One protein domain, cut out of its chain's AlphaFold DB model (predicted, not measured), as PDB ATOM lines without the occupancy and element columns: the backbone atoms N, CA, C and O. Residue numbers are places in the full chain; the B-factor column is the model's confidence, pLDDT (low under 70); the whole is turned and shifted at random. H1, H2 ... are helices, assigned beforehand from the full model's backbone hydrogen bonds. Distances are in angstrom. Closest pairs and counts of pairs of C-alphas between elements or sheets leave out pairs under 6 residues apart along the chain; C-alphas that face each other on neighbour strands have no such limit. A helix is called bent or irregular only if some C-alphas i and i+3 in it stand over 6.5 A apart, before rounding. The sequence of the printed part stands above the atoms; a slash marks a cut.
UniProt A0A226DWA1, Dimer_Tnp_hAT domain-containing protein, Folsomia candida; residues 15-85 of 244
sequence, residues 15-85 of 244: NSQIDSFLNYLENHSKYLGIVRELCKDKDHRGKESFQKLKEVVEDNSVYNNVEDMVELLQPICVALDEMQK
ATOM      1  N   ASN A  15     107.239 144.123 157.272       82.44
ATOM      2  CA  ASN A  15     107.045 144.404 155.845       82.44
ATOM      3  C   ASN A  15     107.643 143.325 154.932       82.44
ATOM      4  O   ASN A  15     107.113 143.077 153.856       82.44
ATOM      5  N   SER A  16     108.662 142.593 155.392       84.94
ATOM      6  CA  SER A  16     109.282 141.535 154.584       84.94
ATOM      7  C   SER A  16     108.351 140.346 154.307       84.94
ATOM      8  O   SER A  16     108.526 139.653 153.307       84.94
ATOM      9  N   GLN A  17     107.345 140.122 155.162       87.25
ATOM     10  CA  GLN A  17     106.299 139.122 154.920       87.25
ATOM     11  C   GLN A  17     105.410 139.551 153.750       87.25
ATOM     12  O   GLN A  17     105.145 138.759 152.850       87.25
ATOM     13  N   ILE A  18     105.023 140.830 153.716       90.56
ATOM     14  CA  ILE A  18     104.219 141.388 152.626       90.56
ATOM     15  C   ILE A  18     105.011 141.465 151.325       90.56
ATOM     16  O   ILE A  18     104.481 141.094 150.282       90.56
ATOM     17  N   ASP A  19     106.290 141.835 151.375       90.12
ATOM     18  CA  ASP A  19     107.163 141.810 150.198       90.12
ATOM     19  C   ASP A  19     107.251 140.400 149.595       90.12
ATOM     20  O   ASP A  19     107.208 140.233 148.374       90.12
ATOM     21  N   SER A  20     107.333 139.374 150.449       91.31
ATOM     22  CA  SER A  20     107.311 137.965 150.041       91.31
ATOM     23  C   SER A  20     105.973 137.580 149.399       91.31
ATOM     24  O   SER A  20     105.963 136.957 148.337       91.31
ATOM     25  N   PHE A  21     104.842 137.979 149.989       92.81
ATOM     26  CA  PHE A  21     103.507 137.714 149.438       92.81
ATOM     27  C   PHE A  21     103.286 138.391 148.085       92.81
ATOM     28  O   PHE A  21     102.908 137.725 147.122       92.81
ATOM     29  N   LEU A  22     103.605 139.679 147.968       92.56
ATOM     30  CA  LEU A  22     103.507 140.420 146.707       92.56
ATOM     31  C   LEU A  22     104.402 139.804 145.626       92.56
ATOM     32  O   LEU A  22     103.978 139.641 144.481       92.56
ATOM     33  N   ASN A  23     105.624 139.403 145.989       93.00
ATOM     34  CA  ASN A  23     106.525 138.713 145.071       93.00
ATOM     35  C   ASN A  23     105.964 137.359 144.619       93.00
ATOM     36  O   ASN A  23     106.090 137.013 143.442       93.00
ATOM     37  N   TYR A  24     105.345 136.604 145.532       92.31
ATOM     38  CA  TYR A  24     104.677 135.349 145.207       92.31
ATOM     39  C   TYR A  24     103.537 135.571 144.213       92.31
ATOM     40  O   TYR A  24     103.538 134.921 143.170       92.31
ATOM     41  N   LEU A  25     102.632 136.519 144.476       92.81
ATOM     42  CA  LEU A  25     101.498 136.823 143.595       92.81
ATOM     43  C   LEU A  25     101.964 137.249 142.194       92.81
ATOM     44  O   LEU A  25     101.468 136.738 141.190       92.81
ATOM     45  N   GLU A  26     102.978 138.115 142.106       93.31
ATOM     46  CA  GLU A  26     103.517 138.605 140.829       93.31
ATOM     47  C   GLU A  26     104.239 137.513 140.021       93.31
ATOM     48  O   GLU A  26     104.211 137.503 138.785       93.31
ATOM     49  N   ASN A  27     104.903 136.578 140.703       92.94
ATOM     50  CA  ASN A  27     105.633 135.485 140.065       92.94
ATOM     51  C   ASN A  27     104.820 134.185 139.945       92.94
ATOM     52  O   ASN A  27     105.310 133.246 139.316       92.94
ATOM     53  N   HIS A  28     103.593 134.113 140.469       92.06
ATOM     54  CA  HIS A  28     102.801 132.879 140.552       92.06
ATOM     55  C   HIS A  28     102.636 132.180 139.191       92.06
ATOM     56  O   HIS A  28     102.932 130.993 139.045       92.06
ATOM     57  N   SER A  29     102.284 132.935 138.146       91.31
ATOM     58  CA  SER A  29     102.164 132.411 136.775       91.31
ATOM     59  C   SER A  29     103.477 131.820 136.237       91.31
ATOM     60  O   SER A  29     103.473 130.820 135.513       91.31
ATOM     61  N   LYS A  30     104.620 132.399 136.623       91.19
ATOM     62  CA  LYS A  30     105.957 131.914 136.253       91.19
ATOM     63  C   LYS A  30     106.302 130.648 137.033       91.19
ATOM     64  O   LYS A  30     106.855 129.724 136.441       91.19
ATOM     65  N   TYR A  31     105.943 130.575 138.315       91.19
ATOM     66  CA  TYR A  31     106.110 129.366 139.123       91.19
ATOM     67  C   TYR A  31     105.313 128.196 138.546       91.19
ATOM     68  O   TYR A  31     105.888 127.127 138.347       91.19
ATOM     69  N   LEU A  32     104.056 128.410 138.149       91.19
ATOM     70  CA  LEU A  32     103.259 127.401 137.440       91.19
ATOM     71  C   LEU A  32     103.928 126.944 136.134       91.19
ATOM     72  O   LEU A  32     103.968 125.750 135.840       91.19
ATOM     73  N   GLY A  33     104.492 127.875 135.358       89.75
ATOM     74  CA  GLY A  33     105.256 127.548 134.151       89.75
ATOM     75  C   GLY A  33     106.474 126.662 134.435       89.75
ATOM     76  O   GLY A  33     106.673 125.651 133.764       89.75
ATOM     77  N   ILE A  34     107.254 126.996 135.468       88.56
ATOM     78  CA  ILE A  34     108.424 126.213 135.897       88.56
ATOM     79  C   ILE A  34     108.004 124.815 136.359       88.56
ATOM     80  O   ILE A  34     108.605 123.829 135.938       88.56
ATOM     81  N   VAL A  35     106.954 124.709 137.177       89.44
ATOM     82  CA  VAL A  35     106.421 123.423 137.652       89.44
ATOM     83  C   VAL A  35     105.984 122.545 136.476       89.44
ATOM     84  O   VAL A  35     106.298 121.354 136.458       89.44
ATOM     85  N   ARG A  36     105.329 123.119 135.457       87.81
ATOM     86  CA  ARG A  36     104.932 122.391 134.238       87.81
ATOM     87  C   ARG A  36     106.126 121.864 133.446       87.81
ATOM     88  O   ARG A  36     106.060 120.733 132.970       87.81
ATOM     89  N   GLU A  37     107.199 122.640 133.309       87.69
ATOM     90  CA  GLU A  37     108.418 122.176 132.632       87.69
ATOM     91  C   GLU A  37     109.147 121.101 133.447       87.69
ATOM     92  O   GLU A  37     109.496 120.052 132.908       87.69
ATOM     93  N   LEU A  38     109.287 121.289 134.762       86.31
ATOM     94  CA  LEU A  38     109.908 120.303 135.653       86.31
ATOM     95  C   LEU A  38     109.108 118.995 135.745       86.31
ATOM     96  O   LEU A  38     109.693 117.937 135.949       86.31
ATOM     97  N   CYS A  39     107.788 119.023 135.533       83.88
ATOM     98  CA  CYS A  39     106.975 117.805 135.442       83.88
ATOM     99  C   CYS A  39     107.319 116.928 134.224       83.88
ATOM    100  O   CYS A  39     107.014 115.733 134.242       83.88
ATOM    101  N   LYS A  40     107.900 117.504 133.161       84.56
ATOM    102  CA  LYS A  40     108.336 116.758 131.966       84.56
ATOM    103  C   LYS A  40     109.684 116.070 132.184       84.56
ATOM    104  O   LYS A  40     109.979 115.091 131.501       84.56
ATOM    105  N   ASP A  41     110.476 116.565 133.131       82.50
ATOM    106  CA  ASP A  41     111.775 116.015 133.493       82.50
ATOM    107  C   ASP A  41     111.624 114.834 134.471       82.50
ATOM    108  O   ASP A  41     110.996 114.930 135.530       82.50
ATOM    109  N   LYS A  42     112.205 113.686 134.106       72.88
ATOM    110  CA  LYS A  42     112.120 112.446 134.890       72.88
ATOM    111  C   LYS A  42     112.942 112.511 136.180       72.88
ATOM    112  O   LYS A  42     112.567 111.844 137.143       72.88
ATOM    113  N   ASP A  43     113.984 113.342 136.235       75.38
ATOM    114  CA  ASP A  43     114.908 113.413 137.377       75.38
ATOM    115  C   ASP A  43     114.328 114.182 138.577       75.38
ATOM    116  O   ASP A  43     114.741 113.993 139.727       75.38
ATOM    117  N   HIS A  44     113.347 115.054 138.329       70.62
ATOM    118  CA  HIS A  44     112.765 115.940 139.340       70.62
ATOM    119  C   HIS A  44     111.386 115.481 139.823       70.62
ATOM    120  O   HIS A  44     111.066 115.645 141.001       70.62
ATOM    121  N   ARG A  45     110.598 114.833 138.955       67.69
ATOM    122  CA  ARG A  45     109.210 114.428 139.235       67.69
ATOM    123  C   ARG A  45     109.053 113.445 140.402       67.69
ATOM    124  O   ARG A  45     108.006 113.431 141.035       67.69
ATOM    125  N   GLY A  46     110.068 112.623 140.677       71.62
ATOM    126  CA  GLY A  46     110.037 111.624 141.753       71.62
ATOM    127  C   GLY A  46     110.441 112.147 143.136       71.62
ATOM    128  O   GLY A  46     110.374 111.397 144.107       71.62
ATOM    129  N   LYS A  47     110.895 113.402 143.251       84.50
ATOM    130  CA  LYS A  47     111.366 113.960 144.527       84.50
ATOM    131  C   LYS A  47     110.182 114.426 145.374       84.50
ATOM    132  O   LYS A  47     109.391 115.256 144.936       84.50
ATOM    133  N   GLU A  48     110.113 113.971 146.624       85.88
ATOM    134  CA  GLU A  48     109.067 114.366 147.584       85.88
ATOM    135  C   GLU A  48     108.984 115.894 147.769       85.88
ATOM    136  O   GLU A  48     107.899 116.469 147.829       85.88
ATOM    137  N   SER A  49     110.133 116.577 147.793       84.75
ATOM    138  CA  SER A  49     110.205 118.040 147.897       84.75
ATOM    139  C   SER A  49     109.574 118.760 146.702       84.75
ATOM    140  O   SER A  49     108.963 119.812 146.877       84.75
ATOM    141  N   PHE A  50     109.686 118.190 145.499       87.50
ATOM    142  CA  PHE A  50     109.045 118.728 144.301       87.50
ATOM    143  C   PHE A  50     107.530 118.529 144.348       87.50
ATOM    144  O   PHE A  50     106.789 119.448 144.009       87.50
ATOM    145  N   GLN A  51     107.068 117.370 144.821       86.75
ATOM    146  CA  GLN A  51     105.641 117.076 144.945       86.75
ATOM    147  C   GLN A  51     104.946 118.031 145.929       86.75
ATOM    148  O   GLN A  51     103.932 118.626 145.576       86.75
ATOM    149  N   LYS A  52     105.553 118.283 147.098       88.75
ATOM    150  CA  LYS A  52     105.057 119.284 148.063       88.75
ATOM    151  C   LYS A  52     105.007 120.693 147.469       88.75
ATOM    152  O   LYS A  52     104.034 121.411 147.655       88.75
ATOM    153  N   LEU A  53     106.053 121.097 146.742       88.19
ATOM    154  CA  LEU A  53     106.095 122.411 146.095       88.19
ATOM    155  C   LEU A  53     105.003 122.546 145.032       88.19
ATOM    156  O   LEU A  53     104.345 123.579 144.956       88.19
ATOM    157  N   LYS A  54     104.807 121.502 144.224       89.19
ATOM    158  CA  LYS A  54     103.770 121.458 143.197       89.19
ATOM    159  C   LYS A  54     102.379 121.618 143.808       89.19
ATOM    160  O   LYS A  54     101.622 122.447 143.321       89.19
ATOM    161  N   GLU A  55     102.081 120.875 144.871       90.75
ATOM    162  CA  GLU A  55     100.804 120.967 145.586       90.75
ATOM    163  C   GLU A  55     100.527 122.398 146.053       90.75
ATOM    164  O   GLU A  55      99.458 122.923 145.782       90.75
ATOM    165  N   VAL A  56     101.514 123.071 146.650       90.38
ATOM    166  CA  VAL A  56     101.360 124.457 147.132       90.38
ATOM    167  C   VAL A  56     101.196 125.469 145.992       90.38
ATOM    168  O   VAL A  56     100.444 126.430 146.122       90.38
ATOM    169  N   VAL A  57     101.923 125.304 144.883       89.75
ATOM    170  CA  VAL A  57     101.880 126.254 143.756       89.75
ATOM    171  C   VAL A  57     100.613 126.084 142.915       89.75
ATOM    172  O   VAL A  57     100.148 127.063 142.344       89.75
ATOM    173  N   GLU A  58     100.056 124.877 142.818       91.44
ATOM    174  CA  GLU A  58      98.810 124.608 142.080       91.44
ATOM    175  C   GLU A  58      97.543 124.831 142.926       91.44
ATOM    176  O   GLU A  58      96.439 124.858 142.379       91.44
ATOM    177  N   ASP A  59      97.681 125.005 144.242       92.25
ATOM    178  CA  ASP A  59      96.562 125.246 145.146       92.25
ATOM    179  C   ASP A  59      96.056 126.697 145.062       92.25
ATOM    180  O   ASP A  59      96.635 127.636 145.615       92.25
ATOM    181  N   ASN A  60      94.909 126.873 144.402       91.88
ATOM    182  CA  ASN A  60      94.227 128.164 144.309       91.88
ATOM    183  C   ASN A  60      93.782 128.711 145.675       91.88
ATOM    184  O   ASN A  60      93.653 129.922 145.827       91.88
ATOM    185  N   SER A  61      93.541 127.856 146.676       94.25
ATOM    186  CA  SER A  61      93.186 128.323 148.018       94.25
ATOM    187  C   SER A  61      94.362 129.032 148.683       94.25
ATOM    188  O   SER A  61      94.166 130.070 149.310       94.25
ATOM    189  N   VAL A  62      95.592 128.549 148.476       92.50
ATOM    190  CA  VAL A  62      96.810 129.229 148.940       92.50
ATOM    191  C   VAL A  62      96.945 130.586 148.260       92.50
ATOM    192  O   VAL A  62      97.211 131.569 148.944       92.50
ATOM    193  N   TYR A  63      96.719 130.658 146.946       93.38
ATOM    194  CA  TYR A  63      96.769 131.925 146.212       93.38
ATOM    195  C   TYR A  63      95.773 132.952 146.768       93.38
ATOM    196  O   TYR A  63      96.181 134.048 147.150       93.38
ATOM    197  N   ASN A  64      94.502 132.565 146.898       94.94
ATOM    198  CA  ASN A  64      93.449 133.439 147.416       94.94
ATOM    199  C   ASN A  64      93.734 133.872 148.862       94.94
ATOM    200  O   ASN A  64      93.625 135.047 149.191       94.94
ATOM    201  N   ASN A  65      94.196 132.950 149.714       94.69
ATOM    202  CA  ASN A  65      94.576 133.280 151.088       94.69
ATOM    203  C   ASN A  65      95.719 134.306 151.137       94.69
ATOM    204  O   ASN A  65      95.754 135.146 152.034       94.69
ATOM    205  N   VAL A  66      96.678 134.241 150.207       93.94
ATOM    206  CA  VAL A  66      97.761 135.232 150.124       93.94
ATOM    207  C   VAL A  66      97.223 136.590 149.664       93.94
ATOM    208  O   VAL A  66      97.647 137.601 150.222       93.94
ATOM    209  N   GLU A  67      96.283 136.636 148.714       94.75
ATOM    210  CA  GLU A  67      95.600 137.885 148.334       94.75
ATOM    211  C   GLU A  67      94.858 138.514 149.520       94.75
ATOM    212  O   GLU A  67      95.108 139.680 149.837       94.75
ATOM    213  N   ASP A  68      94.050 137.734 150.241       92.81
ATOM    214  CA  ASP A  68      93.307 138.200 151.422       92.81
ATOM    215  C   ASP A  68      94.255 138.744 152.507       92.81
ATOM    216  O   ASP A  68      94.002 139.770 153.149       92.81
ATOM    217  N   MET A  69      95.395 138.075 152.714       90.88
ATOM    218  CA  MET A  69      96.415 138.519 153.668       90.88
ATOM    219  C   MET A  69      97.089 139.817 153.231       90.88
ATOM    220  O   MET A  69      97.379 140.664 154.080       90.88
ATOM    221  N   VAL A  70      97.342 139.996 151.933       92.50
ATOM    222  CA  VAL A  70      97.872 141.256 151.397       92.50
ATOM    223  C   VAL A  70      96.870 142.381 151.625       92.50
ATOM    224  O   VAL A  70      97.265 143.418 152.155       92.50
ATOM    225  N   GLU A  71      95.586 142.177 151.326       90.38
ATOM    226  CA  GLU A  71      94.545 143.187 151.556       90.38
ATOM    227  C   GLU A  71      94.465 143.601 153.034       90.38
ATOM    228  O   GLU A  71      94.366 144.789 153.361       90.38
ATOM    229  N   LEU A  72      94.587 142.635 153.947       88.88
ATOM    230  CA  LEU A  72      94.535 142.882 155.384       88.88
ATOM    231  C   LEU A  72      95.775 143.617 155.921       88.88
ATOM    232  O   LEU A  72      95.650 144.508 156.767       88.88
ATOM    233  N   LEU A  73      96.973 143.216 155.492       88.31
ATOM    234  CA  LEU A  73      98.239 143.638 156.103       88.31
ATOM    235  C   LEU A  73      98.896 144.823 155.388       88.31
ATOM    236  O   LEU A  73      99.574 145.621 156.038       88.31
ATOM    237  N   GLN A  74      98.695 144.982 154.080       89.25
ATOM    238  CA  GLN A  74      99.334 146.045 153.299       89.25
ATOM    239  C   GLN A  74      99.041 147.456 153.842       89.25
ATOM    240  O   GLN A  74      99.994 148.231 153.976       89.25
ATOM    241  N   PRO A  75      97.800 147.817 154.237       88.69
ATOM    242  CA  PRO A  75      97.528 149.129 154.827       88.69
ATOM    243  C   PRO A  75      98.335 149.391 156.106       88.69
ATOM    244  O   PRO A  75      98.746 150.523 156.371       88.69
ATOM    245  N   ILE A  76      98.597 148.339 156.886       87.19
ATOM    246  CA  ILE A  76      99.354 148.406 158.137       87.19
ATOM    247  C   ILE A  76     100.842 148.577 157.845       87.19
ATOM    248  O   ILE A  76     101.482 149.421 158.468       87.19
ATOM    249  N   CYS A  77     101.389 147.840 156.877       87.19
ATOM    250  CA  CYS A  77     102.776 148.003 156.440       87.19
ATOM    251  C   CYS A  77     103.051 149.427 155.943       87.19
ATOM    252  O   CYS A  77     104.031 150.042 156.359       87.19
ATOM    253  N   VAL A  78     102.136 149.994 155.150       87.50
ATOM    254  CA  VAL A  78     102.235 151.389 154.694       87.50
ATOM    255  C   VAL A  78     102.180 152.365 155.872       87.50
ATOM    256  O   VAL A  78     102.970 153.306 155.931       87.50
ATOM    257  N   ALA A  79     101.287 152.141 156.840       87.44
ATOM    258  CA  ALA A  79     101.224 152.961 158.049       87.44
ATOM    259  C   ALA A  79     102.531 152.902 158.857       87.44
ATOM    260  O   ALA A  79     103.020 153.932 159.318       87.44
ATOM    261  N   LEU A  80     103.110 151.708 159.011       86.44
ATOM    262  CA  LEU A  80     104.392 151.506 159.684       86.44
ATOM    263  C   LEU A  80     105.523 152.246 158.969       86.44
ATOM    264  O   LEU A  80     106.268 152.966 159.631       86.44
ATOM    265  N   ASP A  81     105.616 152.135 157.644       87.38
ATOM    266  CA  ASP A  81     106.630 152.843 156.854       87.38
ATOM    267  C   ASP A  81     106.515 154.360 157.012       87.38
ATOM    268  O   ASP A  81     107.525 155.050 157.153       87.38
ATOM    269  N   GLU A  82     105.293 154.903 157.030       87.50
ATOM    270  CA  GLU A  82     105.074 156.330 157.271       87.50
ATOM    271  C   GLU A  82     105.524 156.752 158.682       87.50
ATOM    272  O   GLU A  82     106.214 157.765 158.809       87.50
ATOM    273  N   MET A  83     105.224 155.958 159.715       86.94
ATOM    274  CA  MET A  83     105.610 156.223 161.114       86.94
ATOM    275  C   MET A  83     107.096 155.966 161.425       86.94
ATOM    276  O   MET A  83     107.615 156.405 162.455       86.94
ATOM    277  N   GLN A  84     107.802 155.216 160.579       85.12
ATOM    278  CA  GLN A  84     109.233 154.914 160.734       85.12
ATOM    279  C   GLN A  84     110.150 155.903 160.001       85.12
ATOM    280  O   GLN A  84     111.385 155.824 160.118       85.12
ATOM    281  N   LYS A  85     109.564 156.877 159.293       84.75
ATOM    282  CA  LYS A  85     110.293 158.006 158.703       84.75
ATOM    283  C   LYS A  85     111.046 158.790 159.776       84.75
ATOM    284  O   LYS A  85     110.628 158.887 160.924       84.75
TER     285      LYS A  85
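This is residues 15 to 85 of the 244 residues of the protein "Dimer_Tnp_hAT domain-containing protein" of Folsomia candida (UniProt A0A226DWA1). Two long bent helices, H1 and H4, make a loose rod, in which the chain goes out along H1, turns back through the short H2 and H3, and returns along H4. The arms H1a and H4a meet in the middle, running opposite ways, while H2 makes one end of the rod and H4b the other. The printed part has 71 residues with four named helices, H1 to H4 in that order, and no named strand: all helix. The radius of gyration of the C-alphas is 15.7 A, and the spans are 51 by 22 by 19 A.

H1, residues 15 to 38, was assigned as one helix by its hydrogen bonds but is bent, with C-alphas 26 and 29 7.5 A apart; its arms are H1a, residues 15 to 26, 16.5 A long from C-alpha 15 at (107.045, 144.404, 155.845), and H1b, residues 29 to 38, 14.4 A long. H4, residues 60 to 83, likewise assigned as one helix, is bent, with C-alphas 72 and 75 6.9 A apart; its arms are H4a, residues 60 to 72, 18.4 A long, and H4b, residues 75 to 83, 12.5 A long and ending at C-alpha 83 (105.610, 156.223, 161.114). H2 is residues 42 to 45, and H3 is residues 48 to 58, 15.5 A long.

H1a touches H4a, closest at the C-alphas of Phe 21 and Val 66, 6.3 A, with a steep tilt of 44 degrees, opposite ways. H1b touches H3 at the C-alphas of Val 35 and Lys 54, 6.5 A, the tilt of 35.2 degrees only just steep. H1b and H4a are apart. In H1a, H1b, H3, H4a and H4b every O i to N i+4 pair is within hydrogen-bond range; H2 is too short for such a pair.

The two farthest C-alphas, Lys 42 and Met 83, are 51.4 A apart. The printed part has no cut, and its three links are tight. Mean pLDDT of the printed part is 88.2; residue 45 alone is under 70.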